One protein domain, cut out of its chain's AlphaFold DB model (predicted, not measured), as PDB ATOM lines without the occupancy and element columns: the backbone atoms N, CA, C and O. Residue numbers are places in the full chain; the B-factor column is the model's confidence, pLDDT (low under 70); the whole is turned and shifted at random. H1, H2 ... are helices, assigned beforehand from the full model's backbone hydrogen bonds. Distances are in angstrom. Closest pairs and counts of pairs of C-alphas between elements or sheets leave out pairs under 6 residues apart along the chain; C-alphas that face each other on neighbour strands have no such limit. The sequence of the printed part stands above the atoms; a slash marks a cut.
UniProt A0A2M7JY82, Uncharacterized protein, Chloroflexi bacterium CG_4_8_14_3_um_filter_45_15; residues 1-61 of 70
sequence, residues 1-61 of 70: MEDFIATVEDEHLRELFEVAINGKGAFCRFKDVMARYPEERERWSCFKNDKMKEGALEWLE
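AT A GLANCE: This is residues 1 to 61 of the 70 residues of an uncharacterized protein of Chloroflexi bacterium CG_4_8_14_3_um_filter_45_15 (UniProt A0A2M7JY82). Three short helices, H1, H2 and H3, fold back and forth into a small body; long H4 turns off from H3 at a corner, its residues 49 to 61 sticking out as an arm. The all-helix printed part has 61 residues, with H1 to H4 in chain order and no named strand. It is only just compact, close to loose (radius of gyration of the C-alphas 12.6 A), spanning 39 by 25 by 19 A.

HOW THE PARTS SIT: H1, residues 2 to 7, touches H2, residues 11 to 21, in a hairpin; their closest C-alphas, Ile 5 and Arg 14, are 5.6 A apart. H2 and H3, residues 26 to 36, form another hairpin, opposite ways at 35.0 degrees, only just steep; the closest C-alphas, Ala 20 and Ala 26, are 5.3 A apart. H4, residues 38 to 61, only just touches H3, only at the corner, with residues 40 to 41 alone; the closest C-alphas, Met 34 and Arg 41, are 5.3 A apart. Every O i to N i+4 pair is within hydrogen-bond range in H1, H2 and H4, and 6 of 7 in H3.

IN THESE COORDINATES: H1 begins at C-alpha 2, (-9.820, 17.690, -16.778). H4, 33.9 A long, ends at C-alpha 61, (-23.722, 12.235, 5.171).

THE WHOLE: The printed part has no cut. Residues 57 to 58 and 60 to 61 have pLDDT under 70.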
ATOM      1  N   MET A   1     -13.017  19.124 -14.361       75.88
ATOM      2  CA  MET A   1     -13.038  19.565 -15.773       75.88
ATOM      3  C   MET A   1     -12.084  18.703 -16.570       75.88
ATOM      4  O   MET A   1     -12.563  18.052 -17.477       75.88
ATOM      5  N   GLU A   2     -10.816  18.597 -16.169       80.50
ATOM      6  CA  GLU A   2      -9.820  17.690 -16.778       80.50
ATOM      7  C   GLU A   2     -10.313  16.246 -16.939       80.50
ATOM      8  O   GLU A   2     -10.198  15.683 -18.018       80.50
ATOM      9  N   ASP A   3     -10.962  15.694 -15.910       81.19
ATOM     10  CA  ASP A   3     -11.528  14.338 -15.950       81.19
ATOM     11  C   ASP A   3     -12.544  14.145 -17.090       81.19
ATOM     12  O   ASP A   3     -12.493  13.168 -17.823       81.19
ATOM     13  N   PHE A   4     -13.407  15.140 -17.321       82.19
ATOM     14  CA  PHE A   4     -14.351  15.106 -18.437       82.19
ATOM     15  C   PHE A   4     -13.644  15.249 -19.782       82.19
ATOM     16  O   PHE A   4     -13.988  14.544 -20.718       82.19
ATOM     17  N   ILE A   5     -12.635  16.120 -19.874       85.00
ATOM     18  CA  ILE A   5     -11.850  16.323 -21.102       85.00
ATOM     19  C   ILE A   5     -11.170  15.016 -21.529       85.00
ATOM     20  O   ILE A   5     -11.127  14.712 -22.715       85.00
ATOM     21  N   ALA A   6     -10.727  14.199 -20.570       84.44
ATOM     22  CA  ALA A   6     -10.193  12.865 -20.838       84.44
ATOM     23  C   ALA A   6     -11.248  11.867 -21.361       84.44
ATOM     24  O   ALA A   6     -10.882  10.902 -22.028       84.44
ATOM     25  N   THR A   7     -12.537  12.092 -21.082       84.06
ATOM     26  CA  THR A   7     -13.656  11.272 -21.592       84.06
ATOM     27  C   THR A   7     -14.204  11.735 -22.944       84.06
ATOM     28  O   THR A   7     -15.048  11.046 -23.517       84.06
ATOM     29  N   VAL A   8     -13.751  12.886 -23.455       85.62
ATOM     30  CA  VAL A   8     -14.158  13.400 -24.767       85.62
ATOM     31  C   VAL A   8     -13.504  12.550 -25.857       85.62
ATOM     32  O   VAL A   8     -12.282  12.444 -25.928       85.62
ATOM     33  N   GLU A   9     -14.332  11.943 -26.708       83.12
ATOM     34  CA  GLU A   9     -13.882  11.080 -27.812       83.12
ATOM     35  C   GLU A   9     -13.354  11.888 -29.006       83.12
ATOM     36  O   GLU A   9     -12.501  11.416 -29.754       83.12
ATOM     37  N   ASP A  10     -13.848  13.115 -29.178       85.69
ATOM     38  CA  ASP A  10     -13.434  14.010 -30.252       85.69
ATOM     39  C   ASP A  10     -12.127  14.731 -29.880       85.69
ATOM     40  O   ASP A  10     -12.071  15.566 -28.974       85.69
ATOM     41  N   GLU A  11     -11.054  14.380 -30.586       86.50
ATOM     42  CA  GLU A  11      -9.696  14.855 -30.306       86.50
ATOM     43  C   GLU A  11      -9.580  16.385 -30.434       86.50
ATOM     44  O   GLU A  11      -8.917  17.034 -29.625       86.50
ATOM     45  N   HIS A  12     -10.314  16.987 -31.372       86.81
ATOM     46  CA  HIS A  12     -10.297  18.431 -31.600       86.81
ATOM     47  C   HIS A  12     -11.034  19.194 -30.487       86.81
ATOM     48  O   HIS A  12     -10.561  20.226 -30.002       86.81
ATOM     49  N   LEU A  13     -12.176  18.677 -30.030       85.62
ATOM     50  CA  LEU A  13     -12.884  19.183 -28.850       85.62
ATOM     51  C   LEU A  13     -12.041  19.039 -27.582       85.62
ATOM     52  O   LEU A  13     -11.984  19.971 -26.776       85.62
ATOM     53  N   ARG A  14     -11.362  17.902 -27.423       87.94
ATOM     54  CA  ARG A  14     -10.452  17.659 -26.307       87.94
ATOM     55  C   ARG A  14      -9.341  18.707 -26.270       87.94
ATOM     56  O   ARG A  14      -9.188  19.364 -25.243       87.94
ATOM     57  N   GLU A  15      -8.640  18.940 -27.379       89.00
ATOM     58  CA  GLU A  15      -7.607  19.982 -27.465       89.00
ATOM     59  C   GLU A  15      -8.166  21.380 -27.166       89.00
ATOM     60  O   GLU A  15      -7.581  22.134 -26.383       89.00
ATOM     61  N   LEU A  16      -9.333  21.727 -27.726       87.25
ATOM     62  CA  LEU A  16     -10.004  22.998 -27.440       87.25
ATOM     63  C   LEU A  16     -10.276  23.167 -25.948       87.25
ATOM     64  O   LEU A  16     -10.092  24.262 -25.413       87.25
ATOM     65  N   PHE A  17     -10.705  22.104 -25.270       86.06
ATOM     66  CA  PHE A  17     -10.933  22.142 -23.838       86.06
ATOM     67  C   PHE A  17      -9.634  22.187 -23.034       86.06
ATOM     68  O   PHE A  17      -9.572  22.970 -22.091       86.06
ATOM     69  N   GLU A  18      -8.594  21.434 -23.398       87.94
ATOM     70  CA  GLU A  18      -7.282  21.488 -22.734       87.94
ATOM     71  C   GLU A  18      -6.684  22.903 -22.802       87.94
ATOM     72  O   GLU A  18      -6.225  23.451 -21.797       87.94
ATOM     73  N   VAL A  19      -6.787  23.557 -23.961       87.94
ATOM     74  CA  VAL A  19      -6.388  24.960 -24.137       87.94
ATOM     75  C   VAL A  19      -7.322  25.898 -23.371       87.94
ATOM     76  O   VAL A  19      -6.864  26.856 -22.744       87.94
ATOM     77  N   ALA A  20      -8.633  25.642 -23.396       86.06
ATOM     78  CA  ALA A  20      -9.607  26.470 -22.699       86.06
ATOM     79  C   ALA A  20      -9.393  26.444 -21.189       86.06
ATOM     80  O   ALA A  20      -9.521  27.500 -20.579       86.06
ATOM     81  N   ILE A  21      -9.041  25.302 -20.586       85.44
ATOM     82  CA  ILE A  21      -8.785  25.224 -19.143       85.44
ATOM     83  C   ILE A  21      -7.458  25.869 -18.728       85.44
ATOM     84  O   ILE A  21      -7.255  26.153 -17.547       85.44
ATOM     85  N   ASN A  22      -6.569  26.135 -19.686       83.88
ATOM     86  CA  ASN A  22      -5.261  26.711 -19.428       83.88
ATOM     87  C   ASN A  22      -5.338  28.251 -19.387       83.88
ATOM     88  O   ASN A  22      -5.466  28.940 -20.403       83.88
ATOM     89  N   GLY A  23      -5.275  28.812 -18.175       80.94
ATOM     90  CA  GLY A  23      -5.152  30.253 -17.933       80.94
ATOM     91  C   GLY A  23      -6.359  30.930 -17.268       80.94
ATOM     92  O   GLY A  23      -7.334  30.310 -16.841       80.94
ATOM     93  N   LYS A  24      -6.286  32.263 -17.139       79.31
ATOM     94  CA  LYS A  24      -7.345  33.080 -16.519       79.31
ATOM     95  C   LYS A  24      -8.592  33.106 -17.407       79.31
ATOM     96  O   LYS A  24      -8.521  33.500 -18.567       79.31
ATOM     97  N   GLY A  25      -9.743  32.746 -16.837       80.94
ATOM     98  CA  GLY A  25     -11.021  32.694 -17.561       80.94
ATOM     99  C   GLY A  25     -11.349  31.325 -18.162       80.94
ATOM    100  O   GLY A  25     -12.239  31.231 -19.007       80.94
ATOM    101  N   ALA A  26     -10.667  30.279 -17.696       85.56
ATOM    102  CA  ALA A  26     -10.828  28.909 -18.157       85.56
ATOM    103  C   ALA A  26     -12.284  28.429 -18.231       85.56
ATOM    104  O   ALA A  26     -12.751  27.926 -19.249       85.56
ATOM    105  N   PHE A  27     -13.042  28.695 -17.169       77.88
ATOM    106  CA  PHE A  27     -14.447  28.316 -17.079       77.88
ATOM    107  C   PHE A  27     -15.333  29.013 -18.125       77.88
ATOM    108  O   PHE A  27     -16.233  28.395 -18.693       77.88
ATOM    109  N   CYS A  28     -15.078  30.295 -18.410       83.75
ATOM    110  CA  CYS A  28     -15.847  31.033 -19.410       83.75
ATOM    111  C   CYS A  28     -15.588  30.498 -20.821       83.75
ATOM    112  O   CYS A  28     -16.546  30.309 -21.563       83.75
ATOM    113  N   ARG A  29     -14.327  30.208 -21.171       84.38
ATOM    114  CA  ARG A  29     -13.973  29.617 -22.474       84.38
ATOM    115  C   ARG A  29     -14.532  28.210 -22.628       84.38
ATOM    116  O   ARG A  29     -15.122  27.908 -23.655       84.38
ATOM    117  N   PHE A  30     -14.415  27.390 -21.588       84.25
ATOM    118  CA  PHE A  30     -14.986  26.048 -21.556       84.25
ATOM    119  C   PHE A  30     -16.500  26.077 -21.819       84.25
ATOM    120  O   PHE A  30     -17.009  25.353 -22.671       84.25
ATOM    121  N   LYS A  31     -17.217  26.996 -21.159       82.19
ATOM    122  CA  LYS A  31     -18.651  27.203 -21.386       82.19
ATOM    123  C   LYS A  31     -18.961  27.712 -22.801       82.19
ATOM    124  O   LYS A  31     -19.986  27.328 -23.354       82.19
ATOM    125  N   ASP A  32     -18.116  28.569 -23.376       87.00
ATOM    126  CA  ASP A  32     -18.287  29.082 -24.745       87.00
ATOM    127  C   ASP A  32     -18.157  27.964 -25.785       87.00
ATOM    128  O   ASP A  32     -18.981  27.866 -26.691       87.00
ATOM    129  N   VAL A  33     -17.180  27.069 -25.605       84.31
ATOM    130  CA  VAL A  33     -17.029  25.866 -26.434       84.31
ATOM    131  C   VAL A  33     -18.260  24.974 -26.275       84.31
ATOM    132  O   VAL A  33     -18.889  24.634 -27.270       84.31
ATOM    133  N   MET A  34     -18.710  24.700 -25.047       83.50
ATOM    134  CA  MET A  34     -19.939  23.921 -24.819       83.50
ATOM    135  C   MET A  34     -21.201  24.549 -25.410       83.50
ATOM    136  O   MET A  34     -22.124  23.833 -25.782       83.50
ATOM    137  N   ALA A  35     -21.273  25.876 -25.519       83.94
ATOM    138  CA  ALA A  35     -22.409  26.535 -26.156       83.94
ATOM    139  C   ALA A  35     -22.496  26.233 -27.664       83.94
ATOM    140  O   ALA A  35     -23.578  26.336 -28.236       83.94
ATOM    141  N   ARG A  36     -21.380  25.846 -28.295       84.81
ATOM    142  CA  ARG A  36     -21.310  25.470 -29.715       84.81
ATOM    143  C   ARG A  36     -21.629  23.994 -29.960       84.81
ATOM    144  O   ARG A  36     -21.996  23.655 -31.078       84.81
ATOM    145  N   TYR A  37     -21.536  23.152 -28.928       83.69
ATOM    146  CA  TYR A  37     -21.744  21.703 -29.013       83.69
ATOM    147  C   TYR A  37     -22.830  21.257 -28.018       83.69
ATOM    148  O   TYR A  37     -22.524  20.944 -26.863       83.69
ATOM    149  N   PRO A  38     -24.112  21.246 -28.428       80.81
ATOM    150  CA  PRO A  38     -25.217  20.886 -27.537       80.81
ATOM    151  C   PRO A  38     -25.141  19.435 -27.036       80.81
ATOM    152  O   PRO A  38     -25.510  19.182 -25.893       80.81
ATOM    153  N   GLU A  39     -24.608  18.513 -27.841       83.38
ATOM    154  CA  GLU A  39     -24.421  17.098 -27.480       83.38
ATOM    155  C   GLU A  39     -23.430  16.942 -26.313       83.38
ATOM    156  O   GLU A  39     -23.747  16.356 -25.276       83.38
ATOM    157  N   GLU A  40     -22.263  17.581 -26.423       81.75
ATOM    158  CA  GLU A  40     -21.246  17.590 -25.365       81.75
ATOM    159  C   GLU A  40     -21.717  18.336 -24.115       81.75
ATOM    160  O   GLU A  40     -21.373  17.968 -22.990       81.75
ATOM    161  N   ARG A  41     -22.551  19.369 -24.282       82.31
ATOM    162  CA  ARG A  41     -23.175  20.072 -23.157       82.31
ATOM    163  C   ARG A  41     -24.080  19.144 -22.350       82.31
ATOM    164  O   ARG A  41     -24.053  19.217 -21.121       82.31
ATOM    165  N   GLU A  42     -24.881  18.306 -23.002       83.38
ATOM    166  CA  GLU A  42     -25.718  17.314 -22.319       83.38
ATOM    167  C   GLU A  42     -24.861  16.277 -21.589       83.38
ATOM    168  O   GLU A  42     -25.074  16.027 -20.398       83.38
ATOM    169  N   ARG A  43     -23.821  15.765 -22.257       84.25
ATOM    170  CA  ARG A  43     -22.870  14.798 -21.688       84.25
ATOM    171  C   ARG A  43     -22.156  15.364 -20.458       84.25
ATOM    172  O   ARG A  43     -22.106  14.713 -19.415       84.25
ATOM    173  N   TRP A  44     -21.710  16.617 -20.526       83.62
ATOM    174  CA  TRP A  44     -21.147  17.346 -19.387       83.62
ATOM    175  C   TRP A  44     -22.151  17.557 -18.262       83.62
ATOM    176  O   TRP A  44     -21.801  17.424 -17.092       83.62
ATOM    177  N   SER A  45     -23.397  17.904 -18.589       78.12
ATOM    178  CA  SER A  45     -24.429  18.107 -17.577       78.12
ATOM    179  C   SER A  45     -24.722  16.806 -16.829       78.12
ATOM    180  O   SER A  45     -24.870  16.839 -15.610       78.12
ATOM    181  N   CYS A  46     -24.727  15.667 -17.528       82.94
ATOM    182  CA  CYS A  46     -24.857  14.342 -16.929       82.94
ATOM    183  C   CYS A  46     -23.650  14.009 -16.035       82.94
ATOM    184  O   CYS A  46     -23.826  13.716 -14.856       82.94
ATOM    185  N   PHE A  47     -22.426  14.186 -16.549       83.44
ATOM    186  CA  PHE A  47     -21.181  13.948 -15.811       83.44
ATOM    187  C   PHE A  47     -21.077  14.802 -14.539       83.44
ATOM    188  O   PHE A  47     -20.732  14.325 -13.458       83.44
ATOM    189  N   LYS A  48     -21.415  16.092 -14.647       80.31
ATOM    190  CA  LYS A  48     -21.428  17.008 -13.508       80.31
ATOM    191  C   LYS A  48     -22.506  16.620 -12.510       80.31
ATOM    192  O   LYS A  48     -22.251  16.706 -11.319       80.31
ATOM    193  N   ASN A  49     -23.694  16.230 -12.967       80.38
ATOM    194  CA  ASN A  49     -24.784  15.828 -12.084       80.38
ATOM    195  C   ASN A  49     -24.460  14.538 -11.323       80.38
ATOM    196  O   ASN A  49     -24.846  14.421 -10.168       80.38
ATOM    197  N   ASP A  50     -23.735  13.612 -11.944       80.06
ATOM    198  CA  ASP A  50     -23.264  12.380 -11.313       80.06
ATOM    199  C   ASP A  50     -22.230  12.677 -10.213       80.06
ATOM    200  O   ASP A  50     -22.487  12.421  -9.038       80.06
ATOM    201  N   LYS A  51     -21.160  13.417 -10.544       76.94
ATOM    202  CA  LYS A  51     -20.182  13.914  -9.553       76.94
ATOM    203  C   LYS A  51     -20.810  14.771  -8.455       76.94
ATOM    204  O   LYS A  51     -20.375  14.738  -7.309       76.94
ATOM    205  N   MET A  52     -21.794  15.594  -8.809       73.44
ATOM    206  CA  MET A  52     -22.477  16.468  -7.861       73.44
ATOM    207  C   MET A  52     -23.453  15.684  -6.990       73.44
ATOM    208  O   MET A  52     -23.632  16.074  -5.848       73.44
ATOM    209  N   LYS A  53     -24.045  14.586  -7.476       74.38
ATOM    210  CA  LYS A  53     -24.809  13.642  -6.650       74.38
ATOM    211  C   LYS A  53     -23.909  12.915  -5.669       74.38
ATOM    212  O   LYS A  53     -24.283  12.829  -4.511       74.38
ATOM    213  N   GLU A  54     -22.745  12.447  -6.108       73.00
ATOM    214  CA  GLU A  54     -21.764  11.795  -5.234       73.00
ATOM    215  C   GLU A  54     -21.293  12.758  -4.137       73.00
ATOM    216  O   GLU A  54     -21.398  12.454  -2.954       73.00
ATOM    217  N   GLY A  55     -20.915  13.984  -4.515       70.94
ATOM    218  CA  GLY A  55     -20.555  15.022  -3.550       70.94
ATOM    219  C   GLY A  55     -21.730  15.502  -2.693       70.94
ATOM    220  O   GLY A  55     -21.526  15.865  -1.545       70.94
ATOM    221  N   ALA A  56     -22.961  15.508  -3.213       71.44
ATOM    222  CA  ALA A  56     -24.149  15.853  -2.433       71.44
ATOM    223  C   ALA A  56     -24.534  14.745  -1.451       71.44
ATOM    224  O   ALA A  56     -25.011  15.070  -0.374       71.44
ATOM    225  N   LEU A  57     -24.333  13.472  -1.799       69.19
ATOM    226  CA  LEU A  57     -24.493  12.329  -0.897       69.19
ATOM    227  C   LEU A  57     -23.452  12.386   0.219       69.19
ATOM    228  O   LEU A  57     -23.831  12.371   1.382       69.19
ATOM    229  N   GLU A  58     -22.179  12.573  -0.132       69.31
ATOM    230  CA  GLU A  58     -21.093  12.714   0.844       69.31
ATOM    231  C   GLU A  58     -21.310  13.937   1.750       69.31
ATOM    232  O   GLU A  58     -21.149  13.862   2.965       69.31
ATOM    233  N   TRP A  59     -21.773  15.054   1.183       74.88
ATOM    234  CA  TRP A  59     -22.148  16.240   1.951       74.88
ATOM    235  C   TRP A  59     -23.381  16.002   2.834       74.88
ATOM    236  O   TRP A  59     -23.400  16.441   3.977       74.88
ATOM    237  N   LEU A  60     -24.409  15.295   2.356       68.88
ATOM    238  CA  LEU A  60     -25.583  14.937   3.162       68.88
ATOM    239  C   LEU A  60     -25.211  14.020   4.335       68.88
ATOM    240  O   LEU A  60     -25.739  14.205   5.435       68.88
ATOM    241  N   GLU A  61     -24.290  13.081   4.119       68.31
ATOM    242  CA  GLU A  61     -23.722  12.235   5.171       68.31
ATOM    243  C   GLU A  61     -22.906  13.057   6.182       68.31
ATOM    244  O   GLU A  61     -23.075  12.869   7.386       68.31
TER     245      GLU A  61